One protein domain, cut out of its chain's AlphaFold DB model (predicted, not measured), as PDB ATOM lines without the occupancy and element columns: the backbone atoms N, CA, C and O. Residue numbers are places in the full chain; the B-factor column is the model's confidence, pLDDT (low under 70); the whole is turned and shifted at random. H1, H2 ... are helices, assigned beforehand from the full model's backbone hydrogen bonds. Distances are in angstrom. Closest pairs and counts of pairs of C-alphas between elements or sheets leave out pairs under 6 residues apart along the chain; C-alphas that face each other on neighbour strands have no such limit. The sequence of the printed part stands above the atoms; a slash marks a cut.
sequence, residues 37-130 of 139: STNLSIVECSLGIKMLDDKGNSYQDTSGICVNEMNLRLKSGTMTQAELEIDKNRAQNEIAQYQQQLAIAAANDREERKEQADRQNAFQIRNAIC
ATOM      1  N   SER A  37     150.179 127.068 143.367       64.12
ATOM      2  CA  SER A  37     151.344 127.946 143.568       64.12
ATOM      3  C   SER A  37     150.977 129.205 144.373       64.12
ATOM      4  O   SER A  37     150.109 130.001 143.991       64.12
ATOM      5  N   THR A  38     151.642 129.403 145.513       78.00
ATOM      6  CA  THR A  38     151.502 130.609 146.343       78.00
ATOM      7  C   THR A  38     152.102 131.825 145.632       78.00
ATOM      8  O   THR A  38     152.970 131.684 144.768       78.00
ATOM      9  N   ASN A  39     151.669 133.031 146.012       82.00
ATOM     10  CA  ASN A  39     152.248 134.285 145.511       82.00
ATOM     11  C   ASN A  39     153.777 134.306 145.676       82.00
ATOM     12  O   ASN A  39     154.490 134.566 144.706       82.00
ATOM     13  N   LEU A  40     154.264 133.868 146.839       81.69
ATOM     14  CA  LEU A  40     155.683 133.703 147.130       81.69
ATOM     15  C   LEU A  40     156.401 132.793 146.119       81.69
ATOM     16  O   LEU A  40     157.395 133.212 145.541       81.69
ATOM     17  N   SER A  41     155.874 131.597 145.837       79.25
ATOM     18  CA  SER A  41     156.533 130.647 144.921       79.25
ATOM     19  C   SER A  41     156.688 131.187 143.492       79.25
ATOM     20  O   SER A  41     157.681 130.930 142.815       79.25
ATOM     21  N   ILE A  42     155.735 132.000 143.031       82.19
ATOM     22  CA  ILE A  42     155.824 132.662 141.723       82.19
ATOM     23  C   ILE A  42     156.860 133.780 141.745       82.19
ATOM     24  O   ILE A  42     157.600 133.947 140.774       82.19
ATOM     25  N   VAL A  43     156.938 134.530 142.845       84.19
ATOM     26  CA  VAL A  43     157.950 135.572 143.021       84.19
ATOM     27  C   VAL A  43     159.349 134.959 143.068       84.19
ATOM     28  O   VAL A  43     160.219 135.411 142.324       84.19
ATOM     29  N   GLU A  44     159.559 133.895 143.842       79.50
ATOM     30  CA  GLU A  44     160.825 133.151 143.908       79.50
ATOM     31  C   GLU A  44     161.248 132.642 142.528       79.50
ATOM     32  O   GLU A  44     162.383 132.862 142.095       79.50
ATOM     33  N   CYS A  45     160.300 132.055 141.795       78.75
ATOM     34  CA  CYS A  45     160.512 131.617 140.426       78.75
ATOM     35  C   CYS A  45     160.908 132.780 139.497       78.75
ATOM     36  O   CYS A  45     161.849 132.661 138.711       78.75
ATOM     37  N   SER A  46     160.232 133.932 139.607       80.38
ATOM     38  CA  SER A  46     160.511 135.120 138.784       80.38
ATOM     39  C   SER A  46     161.881 135.749 139.061       80.38
ATOM     40  O   SER A  46     162.473 136.361 138.174       80.38
ATOM     41  N   LEU A  47     162.400 135.587 140.281       77.62
ATOM     42  CA  LEU A  47     163.711 136.087 140.696       77.62
ATOM     43  C   LEU A  47     164.860 135.156 140.281       77.62
ATOM     44  O   LEU A  47     166.023 135.466 140.537       77.62
ATOM     45  N   GLY A  48     164.559 134.025 139.632       67.75
ATOM     46  CA  GLY A  48     165.566 133.051 139.218       67.75
ATOM     47  C   GLY A  48     166.216 132.329 140.397       67.75
ATOM     48  O   GLY A  48     167.324 131.804 140.261       67.75
ATOM     49  N   ILE A  49     165.541 132.297 141.551       64.56
ATOM     50  CA  ILE A  49     165.936 131.436 142.661       64.56
ATOM     51  C   ILE A  49     165.797 130.003 142.165       64.56
ATOM     52  O   ILE A  49     164.769 129.642 141.594       64.56
ATOM     53  N   LYS A  50     166.840 129.187 142.354       60.28
ATOM     54  CA  LYS A  50     166.756 127.750 142.081       60.28
ATOM     55  C   LYS A  50     165.666 127.159 142.965       60.28
ATOM     56  O   LYS A  50     165.903 126.870 144.133       60.28
ATOM     57  N   MET A  51     164.491 126.967 142.389       59.09
ATOM     58  CA  MET A  51     163.435 126.184 143.003       59.09
ATOM     59  C   MET A  51     163.750 124.708 142.799       59.09
ATOM     60  O   MET A  51     164.272 124.322 141.753       59.09
ATOM     61  N   LEU A  52     163.463 123.887 143.801       56.56
ATOM     62  CA  LEU A  52     163.542 122.438 143.676       56.56
ATOM     63  C   LEU A  52     162.145 121.920 143.332       56.56
ATOM     64  O   LEU A  52     161.176 122.325 143.968       56.56
ATOM     65  N   ASP A  53     162.034 121.062 142.318       56.69
ATOM     66  CA  ASP A  53     160.794 120.311 142.096       56.69
ATOM     67  C   ASP A  53     160.579 119.264 143.211       56.69
ATOM     68  O   ASP A  53     161.464 119.015 144.035       56.69
ATOM     69  N   ASP A  54     159.426 118.588 143.212       52.31
ATOM     70  CA  ASP A  54     159.097 117.522 144.179       52.31
ATOM     71  C   ASP A  54     160.086 116.335 144.159       52.31
ATOM     72  O   ASP A  54     160.015 115.430 144.990       52.31
ATOM     73  N   LYS A  55     161.001 116.304 143.183       56.47
ATOM     74  CA  LYS A  55     162.042 115.289 142.994       56.47
ATOM     75  C   LYS A  55     163.444 115.825 143.314       56.47
ATOM     76  O   LYS A  55     164.415 115.093 143.135       56.47
ATOM     77  N   GLY A  56     163.562 117.064 143.797       56.12
ATOM     78  CA  GLY A  56     164.826 117.702 144.161       56.12
ATOM     79  C   GLY A  56     165.639 118.248 142.983       56.12
ATOM     80  O   GLY A  56     166.814 118.569 143.159       56.12
ATOM     81  N   ASN A  57     165.066 118.357 141.783       61.22
ATOM     82  CA  ASN A  57     165.760 118.915 140.625       61.22
ATOM     83  C   ASN A  57     165.686 120.437 140.636       61.22
ATOM     84  O   ASN A  57     164.618 121.013 140.830       61.22
ATOM     85  N   SER A  58     166.815 121.094 140.360       62.28
ATOM     86  CA  SER A  58     166.837 122.549 140.245       62.28
ATOM     87  C   SER A  58     166.140 123.010 138.973       62.28
ATOM     88  O   SER A  58     166.551 122.644 137.869       62.28
ATOM     89  N   TYR A  59     165.152 123.871 139.143       62.81
ATOM     90  CA  TYR A  59     164.419 124.523 138.082       62.81
ATOM     91  C   TYR A  59     164.853 125.987 137.940       62.81
ATOM     92  O   TYR A  59     165.127 126.669 138.929       62.81
ATOM     93  N   GLN A  60     164.909 126.469 136.697       65.25
ATOM     94  CA  GLN A  60     165.128 127.874 136.367       65.25
ATOM     95  C   GLN A  60     164.112 128.280 135.298       65.25
ATOM     96  O   GLN A  60     164.011 127.621 134.260       65.25
ATOM     97  N   ASP A  61     163.369 129.363 135.538       70.62
ATOM     98  CA  ASP A  61     162.383 129.874 134.581       70.62
ATOM     99  C   ASP A  61     163.061 130.549 133.385       70.62
ATOM    100  O   ASP A  61     163.229 131.763 133.320       70.62
ATOM    101  N   THR A  62     163.456 129.731 132.418       67.31
ATOM    102  CA  THR A  62     164.023 130.185 131.138       67.31
ATOM    103  C   THR A  62     162.959 130.713 130.175       67.31
ATOM    104  O   THR A  62     163.279 131.400 129.208       67.31
ATOM    105  N   SER A  63     161.690 130.410 130.442       70.25
ATOM    106  CA  SER A  63     160.541 130.726 129.592       70.25
ATOM    107  C   SER A  63     159.817 132.025 129.962       70.25
ATOM    108  O   SER A  63     158.928 132.455 129.228       70.25
ATOM    109  N   GLY A  64     160.162 132.642 131.096       75.75
ATOM    110  CA  GLY A  64     159.488 133.831 131.631       75.75
ATOM    111  C   GLY A  64     158.050 133.570 132.091       75.75
ATOM    112  O   GLY A  64     157.253 134.502 132.219       75.75
ATOM    113  N   ILE A  65     157.684 132.310 132.313       79.81
ATOM    114  CA  ILE A  65     156.315 131.921 132.649       79.81
ATOM    115  C   ILE A  65     155.938 132.429 134.050       79.81
ATOM    116  O   ILE A  65     154.811 132.879 134.243       79.81
ATOM    117  N   CYS A  66     156.864 132.449 135.008       83.12
ATOM    118  CA  CYS A  66     156.607 132.958 136.354       83.12
ATOM    119  C   CYS A  66     156.457 134.482 136.376       83.12
ATOM    120  O   CYS A  66     155.618 135.013 137.098       83.12
ATOM    121  N   VAL A  67     157.188 135.194 135.513       85.62
ATOM    122  CA  VAL A  67     156.977 136.636 135.306       85.62
ATOM    123  C   VAL A  67     155.591 136.902 134.708       85.62
ATOM    124  O   VAL A  67     154.898 137.830 135.128       85.62
ATOM    125  N   ASN A  68     155.157 136.079 133.752       87.00
ATOM    126  CA  ASN A  68     153.834 136.209 133.143       87.00
ATOM    127  C   ASN A  68     152.700 135.913 134.135       87.00
ATOM    128  O   ASN A  68     151.740 136.679 134.192       87.00
ATOM    129  N   GLU A  69     152.832 134.864 134.947       86.56
ATOM    130  CA  GLU A  69     151.864 134.520 135.994       86.56
ATOM    131  C   GLU A  69     151.788 135.607 137.076       86.56
ATOM    132  O   GLU A  69     150.700 136.038 137.455       86.56
ATOM    133  N   MET A  70     152.933 136.142 137.510       87.62
ATOM    134  CA  MET A  70     152.984 137.281 138.432       87.62
ATOM    135  C   MET A  70     152.207 138.483 137.874       87.62
ATOM    136  O   MET A  70     151.371 139.069 138.562       87.62
ATOM    137  N   ASN A  71     152.422 138.820 136.599       89.69
ATOM    138  CA  ASN A  71     151.706 139.909 135.933       89.69
ATOM    139  C   ASN A  71     150.199 139.640 135.811       89.69
ATOM    140  O   ASN A  71     149.405 140.579 135.897       89.69
ATOM    141  N   LEU A  72     149.792 138.386 135.599       90.12
ATOM    142  CA  LEU A  72     148.382 137.997 135.575       90.12
ATOM    143  C   LEU A  72     147.734 138.189 136.946       90.12
ATOM    144  O   LEU A  72     146.664 138.787 137.008       90.12
ATOM    145  N   ARG A  73     148.403 137.783 138.032       88.19
ATOM    146  CA  ARG A  73     147.893 137.944 139.404       88.19
ATOM    147  C   ARG A  73     147.776 139.401 139.840       88.19
ATOM    148  O   ARG A  73     146.803 139.757 140.501       88.19
ATOM    149  N   LEU A  74     148.715 140.249 139.417       89.69
ATOM    150  CA  LEU A  74     148.618 141.701 139.609       89.69
ATOM    151  C   LEU A  74     147.422 142.291 138.852       89.69
ATOM    152  O   LEU A  74     146.685 143.111 139.392       89.69
ATOM    153  N   LYS A  75     147.202 141.860 137.602       92.62
ATOM    154  CA  LYS A  75     146.074 142.327 136.782       92.62
ATOM    155  C   LYS A  75     144.723 141.833 137.296       92.62
ATOM    156  O   LYS A  75     143.746 142.568 137.191       92.62
ATOM    157  N   SER A  76     144.653 140.610 137.817       91.56
ATOM    158  CA  SER A  76     143.424 140.026 138.363       91.56
ATOM    159  C   SER A  76     143.106 140.499 139.783       91.56
ATOM    160  O   SER A  76     141.996 140.267 140.255       91.56
ATOM    161  N   GLY A  77     144.061 141.131 140.472       89.00
ATOM    162  CA  GLY A  77     143.937 141.509 141.882       89.00
ATOM    163  C   GLY A  77     144.108 140.339 142.858       89.00
ATOM    164  O   GLY A  77     143.858 140.498 144.047       89.00
ATOM    165  N   THR A  78     144.541 139.168 142.378       87.81
ATOM    166  CA  THR A  78     144.896 138.002 143.216       87.81
ATOM    167  C   THR A  78     146.231 138.209 143.950       87.81
ATOM    168  O   THR A  78     146.554 137.492 144.894       87.81
ATOM    169  N   MET A  79     147.006 139.200 143.512       88.44
ATOM    170  CA  MET A  79     148.189 139.721 144.182       88.44
ATOM    171  C   MET A  79     148.160 141.244 144.065       88.44
ATOM    172  O   MET A  79     147.921 141.793 142.989       88.44
ATOM    173  N   THR A  80     148.412 141.937 145.162       92.25
ATOM    174  CA  THR A  80     148.583 143.389 145.192       92.25
ATOM    175  C   THR A  80     150.050 143.769 145.001       92.25
ATOM    176  O   THR A  80     150.963 142.976 145.234       92.25
ATOM    177  N   GLN A  81     150.298 145.025 144.628       92.12
ATOM    178  CA  GLN A  81     151.665 145.540 144.519       92.12
ATOM    179  C   GLN A  81     152.415 145.487 145.864       92.12
ATOM    180  O   GLN A  81     153.611 145.214 145.887       92.12
ATOM    181  N   ALA A  82     151.710 145.706 146.980       92.44
ATOM    182  CA  ALA A  82     152.291 145.640 148.319       92.44
ATOM    183  C   ALA A  82     152.691 144.204 148.700       92.44
ATOM    184  O   ALA A  82     153.785 143.987 149.213       92.44
ATOM    185  N   GLU A  83     151.840 143.217 148.407       89.50
ATOM    186  CA  GLU A  83     152.168 141.800 148.617       89.50
ATOM    187  C   GLU A  83     153.363 141.374 147.765       89.50
ATOM    188  O   GLU A  83     154.266 140.714 148.269       89.50
ATOM    189  N   LEU A  84     153.425 141.828 146.510       91.81
ATOM    190  CA  LEU A  84     154.574 141.574 145.649       91.81
ATOM    191  C   LEU A  84     155.881 142.116 146.246       91.81
ATOM    192  O   LEU A  84     156.912 141.453 146.165       91.81
ATOM    193  N   GLU A  85     155.873 143.323 146.808       92.06
ATOM    194  CA  GLU A  85     157.064 143.903 147.438       92.06
ATOM    195  C   GLU A  85     157.484 143.134 148.694       92.06
ATOM    196  O   GLU A  85     158.674 142.877 148.884       92.06
ATOM    197  N   ILE A  86     156.520 142.713 149.519       91.06
ATOM    198  CA  ILE A  86     156.777 141.879 150.699       91.06
ATOM    199  C   ILE A  86     157.402 140.544 150.280       91.06
ATOM    200  O   ILE A  86     158.459 140.175 150.800       91.06
ATOM    201  N   ASP A  87     156.797 139.854 149.315       88.19
ATOM    202  CA  ASP A  87     157.268 138.553 148.838       88.19
ATOM    203  C   ASP A  87     158.628 138.668 148.140       88.19
ATOM    204  O   ASP A  87     159.494 137.817 148.337       88.19
ATOM    205  N   LYS A  88     158.884 139.755 147.395       88.50
ATOM    206  CA  LYS A  88     160.204 140.025 146.803       88.50
ATOM    207  C   LYS A  88     161.273 140.208 147.866       88.50
ATOM    208  O   LYS A  88     162.331 139.594 147.763       88.50
ATOM    209  N   ASN A  89     161.007 141.030 148.878       89.25
ATOM    210  CA  ASN A  89     161.961 141.273 149.959       89.25
ATOM    211  C   ASN A  89     162.244 139.987 150.742       89.25
ATOM    212  O   ASN A  89     163.392 139.701 151.082       89.25
ATOM    213  N   ARG A  90     161.205 139.185 150.994       86.94
ATOM    214  CA  ARG A  90     161.349 137.874 151.624       86.94
ATOM    215  C   ARG A  90     162.228 136.949 150.786       86.94
ATOM    216  O   ARG A  90     163.244 136.476 151.288       86.94
ATOM    217  N   ALA A  91     161.885 136.758 149.517       82.56
ATOM    218  CA  ALA A  91     162.628 135.897 148.608       82.56
ATOM    219  C   ALA A  91     164.095 136.351 148.465       82.56
ATOM    220  O   ALA A  91     165.008 135.535 148.523       82.56
ATOM    221  N   GLN A  92     164.357 137.659 148.372       83.38
ATOM    222  CA  GLN A  92     165.720 138.204 148.326       83.38
ATOM    223  C   GLN A  92     166.524 137.928 149.602       83.38
ATOM    224  O   GLN A  92     167.707 137.589 149.517       83.38
ATOM    225  N   ASN A  93     165.903 138.035 150.778       85.62
ATOM    226  CA  ASN A  93     166.556 137.688 152.040       85.62
ATOM    227  C   ASN A  93     166.891 136.193 152.108       85.62
ATOM    228  O   ASN A  93     167.979 135.833 152.558       85.62
ATOM    229  N   GLU A  94     165.997 135.329 151.629       80.75
ATOM    230  CA  GLU A  94     166.235 133.884 151.571       80.75
ATOM    231  C   GLU A  94     167.396 133.543 150.614       80.75
ATOM    232  O   GLU A  94     168.276 132.757 150.978       80.75
ATOM    233  N   ILE A  95     167.504 134.216 149.457       76.44
ATOM    234  CA  ILE A  95     168.684 134.105 148.573       76.44
ATOM    235  C   ILE A  95     169.958 134.499 149.316       76.44
ATOM    236  O   ILE A  95     170.957 133.781 149.246       76.44
ATOM    237  N   ALA A  96     169.949 135.646 149.999       76.62
ATOM    238  CA  ALA A  96     171.130 136.156 150.686       76.62
ATOM    239  C   ALA A  96     171.605 135.180 151.774       76.62
ATOM    240  O   ALA A  96     172.799 134.886 151.870       76.62
ATOM    241  N   GLN A  97     170.671 134.611 152.541       77.75
ATOM    242  CA  GLN A  97     170.974 133.583 153.536       77.75
ATOM    243  C   GLN A  97     171.543 132.316 152.893       77.75
ATOM    244  O   GLN A  97     172.554 131.788 153.361       77.75
ATOM    245  N   TYR A  98     170.947 131.844 151.797       72.88
ATOM    246  CA  TYR A  98     171.439 130.666 151.087       72.88
ATOM    247  C   TYR A  98     172.850 130.879 150.515       72.88
ATOM    248  O   TYR A  98     173.725 130.024 150.661       72.88
ATOM    249  N   GLN A  99     173.123 132.048 149.932       71.31
ATOM    250  CA  GLN A  99     174.458 132.412 149.446       71.31
ATOM    251  C   GLN A  99     175.490 132.457 150.579       71.31
ATOM    252  O   GLN A  99     176.618 131.989 150.401       71.31
ATOM    253  N   GLN A 100     175.109 132.963 151.753       73.75
ATOM    254  CA  GLN A 100     175.974 132.951 152.929       73.75
ATOM    255  C   GLN A 100     176.286 131.518 153.386       73.75
ATOM    256  O   GLN A 100     177.443 131.205 153.665       73.75
ATOM    257  N   GLN A 101     175.289 130.630 153.416       71.81
ATOM    258  CA  GLN A 101     175.492 129.220 153.764       71.81
ATOM    259  C   GLN A 101     176.427 128.513 152.777       71.81
ATOM    260  O   GLN A 101     177.327 127.789 153.202       71.81
ATOM    261  N   LEU A 102     176.274 128.763 151.474       70.50
ATOM    262  CA  LEU A 102     177.185 128.232 150.457       70.50
ATOM    263  C   LEU A 102     178.619 128.739 150.645       70.50
ATOM    264  O   LEU A 102     179.564 127.966 150.498       70.50
ATOM    265  N   ALA A 103     178.793 130.016 150.993       70.81
ATOM    266  CA  ALA A 103     180.109 130.582 151.265       70.81
ATOM    267  C   ALA A 103     180.770 129.931 152.490       70.81
ATOM    268  O   ALA A 103     181.957 129.609 152.442       70.81
ATOM    269  N   ILE A 104     179.999 129.684 153.555       76.62
ATOM    270  CA  ILE A 104     180.473 128.977 154.754       76.62
ATOM    271  C   ILE A 104     180.846 127.532 154.407       76.62
ATOM    272  O   ILE A 104     181.941 127.089 154.735       76.62
ATOM    273  N   ALA A 105     179.982 126.809 153.693       72.75
ATOM    274  CA  ALA A 105     180.257 125.433 153.283       72.75
ATOM    275  C   ALA A 105     181.524 125.335 152.413       72.75
ATOM    276  O   ALA A 105     182.360 124.459 152.627       72.75
ATOM    277  N   ALA A 106     181.712 126.271 151.479       74.62
ATOM    278  CA  ALA A 106     182.914 126.342 150.653       74.62
ATOM    279  C   ALA A 106     184.175 126.705 151.456       74.62
ATOM    280  O   ALA A 106     185.270 126.263 151.106       74.62
ATOM    281  N   ALA A 107     184.051 127.515 152.512       82.75
ATOM    282  CA  ALA A 107     185.158 127.807 153.419       82.75
ATOM    283  C   ALA A 107     185.557 126.560 154.222       82.75
ATOM    284  O   ALA A 107     186.740 126.222 154.253       82.75
ATOM    285  N   ASN A 108     184.575 125.837 154.764       83.12
ATOM    286  CA  ASN A 108     184.799 124.610 155.527       83.12
ATOM    287  C   ASN A 108     185.450 123.511 154.671       83.12
ATOM    288  O   ASN A 108     186.426 122.912 155.103       83.12
ATOM    289  N   ASP A 109     184.995 123.297 153.430       84.19
ATOM    290  CA  ASP A 109     185.617 122.328 152.504       84.19
ATOM    291  C   ASP A 109     187.082 122.691 152.194       84.19
ATOM    292  O   ASP A 109     187.954 121.826 152.107       84.19
ATOM    293  N   ARG A 110     187.402 123.986 152.070       83.62
ATOM    294  CA  ARG A 110     188.795 124.429 151.885       83.62
ATOM    295  C   ARG A 110     189.653 124.163 153.117       83.62
ATOM    296  O   ARG A 110     190.825 123.827 152.958       83.62
ATOM    297  N   GLU A 111     189.104 124.361 154.310       87.88
ATOM    298  CA  GLU A 111     189.799 124.104 155.570       87.88
ATOM    299  C   GLU A 111     190.033 122.604 155.773       87.88
ATOM    300  O   GLU A 111     191.170 122.193 155.990       87.88
ATOM    301  N   GLU A 112     189.014 121.776 155.546       87.56
ATOM    302  CA  GLU A 112     189.111 120.318 155.638       87.56
ATOM    303  C   GLU A 112     190.166 119.753 154.674       87.56
ATOM    304  O   GLU A 112     191.005 118.937 155.062       87.56
ATOM    305  N   ARG A 113     190.213 120.250 153.430       84.69
ATOM    306  CA  ARG A 113     191.252 119.852 152.464       84.69
ATOM    307  C   ARG A 113     192.655 120.257 152.899       84.69
ATOM    308  O   ARG A 113     193.596 119.498 152.663       84.69
ATOM    309  N   LYS A 114     192.816 121.432 153.516       88.00
ATOM    310  CA  LYS A 114     194.112 121.862 154.065       88.00
ATOM    311  C   LYS A 114     194.533 120.966 155.218       88.00
ATOM    312  O   LYS A 114     195.640 120.441 155.186       88.00
ATOM    313  N   GLU A 115     193.643 120.706 156.171       87.00
ATOM    314  CA  GLU A 115     193.942 119.805 157.282       87.00
ATOM    315  C   GLU A 115     194.289 118.391 156.809       87.00
ATOM    316  O   GLU A 115     195.174 117.740 157.368       87.00
ATOM    317  N   GLN A 116     193.600 117.890 155.783       85.31
ATOM    318  CA  GLN A 116     193.894 116.583 155.213       85.31
ATOM    319  C   GLN A 116     195.270 116.566 154.534       85.31
ATOM    320  O   GLN A 116     196.027 115.609 154.722       85.31
ATOM    321  N   ALA A 117     195.626 117.624 153.800       87.12
ATOM    322  CA  ALA A 117     196.950 117.781 153.200       87.12
ATOM    323  C   ALA A 117     198.056 117.879 154.265       87.12
ATOM    324  O   ALA A 117     199.081 117.210 154.141       87.12
ATOM    325  N   ASP A 118     197.827 118.626 155.346       88.19
ATOM    326  CA  ASP A 118     198.781 118.774 156.449       88.19
ATOM    327  C   ASP A 118     198.987 117.453 157.199       88.19
ATOM    328  O   ASP A 118     200.124 117.071 157.485       88.19
ATOM    329  N   ARG A 119     197.912 116.690 157.448       85.94
ATOM    330  CA  ARG A 119     197.997 115.342 158.035       85.94
ATOM    331  C   ARG A 119     198.783 114.378 157.144       85.94
ATOM    332  O   ARG A 119     199.615 113.623 157.650       85.94
ATOM    333  N   GLN A 120     198.554 114.408 155.830       85.31
ATOM    334  CA  GLN A 120     199.307 113.586 154.877       85.31
ATOM    335  C   GLN A 120     200.783 113.987 154.825       85.31
ATOM    336  O   GLN A 120     201.651 113.115 154.862       85.31
ATOM    337  N   ASN A 121     201.078 115.287 154.799       85.75
ATOM    338  CA  ASN A 121     202.443 115.800 154.802       85.75
ATOM    339  C   ASN A 121     203.183 115.402 156.090       85.75
ATOM    340  O   ASN A 121     204.276 114.841 156.037       85.75
ATOM    341  N   ALA A 122     202.549 115.572 157.254       81.75
ATOM    342  CA  ALA A 122     203.107 115.146 158.536       81.75
ATOM    343  C   ALA A 122     203.406 113.636 158.569       81.75
ATOM    344  O   ALA A 122     204.458 113.219 159.059       81.75
ATOM    345  N   PHE A 123     202.517 112.808 158.009       81.56
ATOM    346  CA  PHE A 123     202.740 111.367 157.890       81.56
ATOM    347  C   PHE A 123     203.915 111.030 156.956       81.56
ATOM    348  O   PHE A 123     204.759 110.204 157.308       81.56
ATOM    349  N   GLN A 124     204.016 111.692 155.799       81.44
ATOM    350  CA  GLN A 124     205.129 111.509 154.861       81.44
ATOM    351  C   GLN A 124     206.472 111.915 155.478       81.44
ATOM    352  O   GLN A 124     207.428 111.144 155.395       81.44
ATOM    353  N   ILE A 125     206.538 113.065 156.156       80.12
ATOM    354  CA  ILE A 125     207.737 113.516 156.877       80.12
ATOM    355  C   ILE A 125     208.137 112.478 157.930       80.12
ATOM    356  O   ILE A 125     209.302 112.087 158.008       80.12
ATOM    357  N   ARG A 126     207.175 111.981 158.717       77.81
ATOM    358  CA  ARG A 126     207.441 110.961 159.741       77.81
ATOM    359  C   ARG A 126     207.997 109.672 159.134       77.81
ATOM    360  O   ARG A 126     208.977 109.139 159.651       77.81
ATOM    361  N   ASN A 127     207.425 109.203 158.026       74.12
ATOM    362  CA  ASN A 127     207.933 108.035 157.306       74.12
ATOM    363  C   ASN A 127     209.335 108.271 156.725       74.12
ATOM    364  O   ASN A 127     210.190 107.394 156.835       74.12
ATOM    365  N   ALA A 128     209.608 109.451 156.163       74.31
ATOM    366  CA  ALA A 128     210.929 109.794 155.642       74.31
ATOM    367  C   ALA A 128     211.995 109.822 156.752       74.31
ATOM    368  O   ALA A 128     213.108 109.333 156.561       74.31
ATOM    369  N   ILE A 129     211.659 110.332 157.941       74.19
ATOM    370  CA  ILE A 129     212.543 110.280 159.117       74.19
ATOM    371  C   ILE A 129     212.783 108.825 159.548       74.19
ATOM    372  O   ILE A 129     213.922 108.442 159.811       74.19
ATOM    373  N   CYS A 130     211.728 108.007 159.588       68.75
ATOM    374  CA  CYS A 130     211.803 106.581 159.908       68.75
ATOM    375  C   CYS A 130     212.746 105.805 158.975       68.75
ATOM    376  O   CYS A 130     213.554 105.008 159.447       68.75
TER     377      CYS A 130
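AT A GLANCE: This is residues 37 to 130 of the 139 residues of an uncharacterized protein of Klebsiella variicola (UniProt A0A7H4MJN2). One very long helix, H3, sticks out with residues 96 to 130 as a free arm, while its earlier part covers a small body made of the helical hairpin H1 and H2 and a loop. The arm makes the length of the extended whole, which spans 79 by 24 by 18 A with a radius of gyration of the C-alphas of 22.6 A. The printed part has 94 residues, with three named helices in the order H1, H2, H3, and is all helix.

HOW THE PARTS SIT: Start at H3, residues 81 to 130: with residues 84 to 91 alone it touches H1, residues 39 to 46, at a steep tilt of 58 degrees, and the closest C-alphas, Leu 40 and Asp 87, are 5.4 A apart. H2, residues 65 to 76, forms a hairpin with H1, closest at the C-alphas of Cys 66 and Ser 46, 5.1 A. H2 and H3 are close but not clearly touching. In H1, H2 and H3 every O i to N i+4 pair is within hydrogen-bond range.

IN THESE COORDINATES: Find C-alpha 81 at (151.665, 145.540, 144.519); H3 runs 73.3 A to C-alpha 130 at (211.803, 106.581, 159.908). H1 measures 10.7 A and H2 16.3 A.

THE WHOLE: The printed part has no cut. The long link, residues 47 to 64, holds most low confidence: residues 48 to 60 and 62 are under 70, as are 37 and 130.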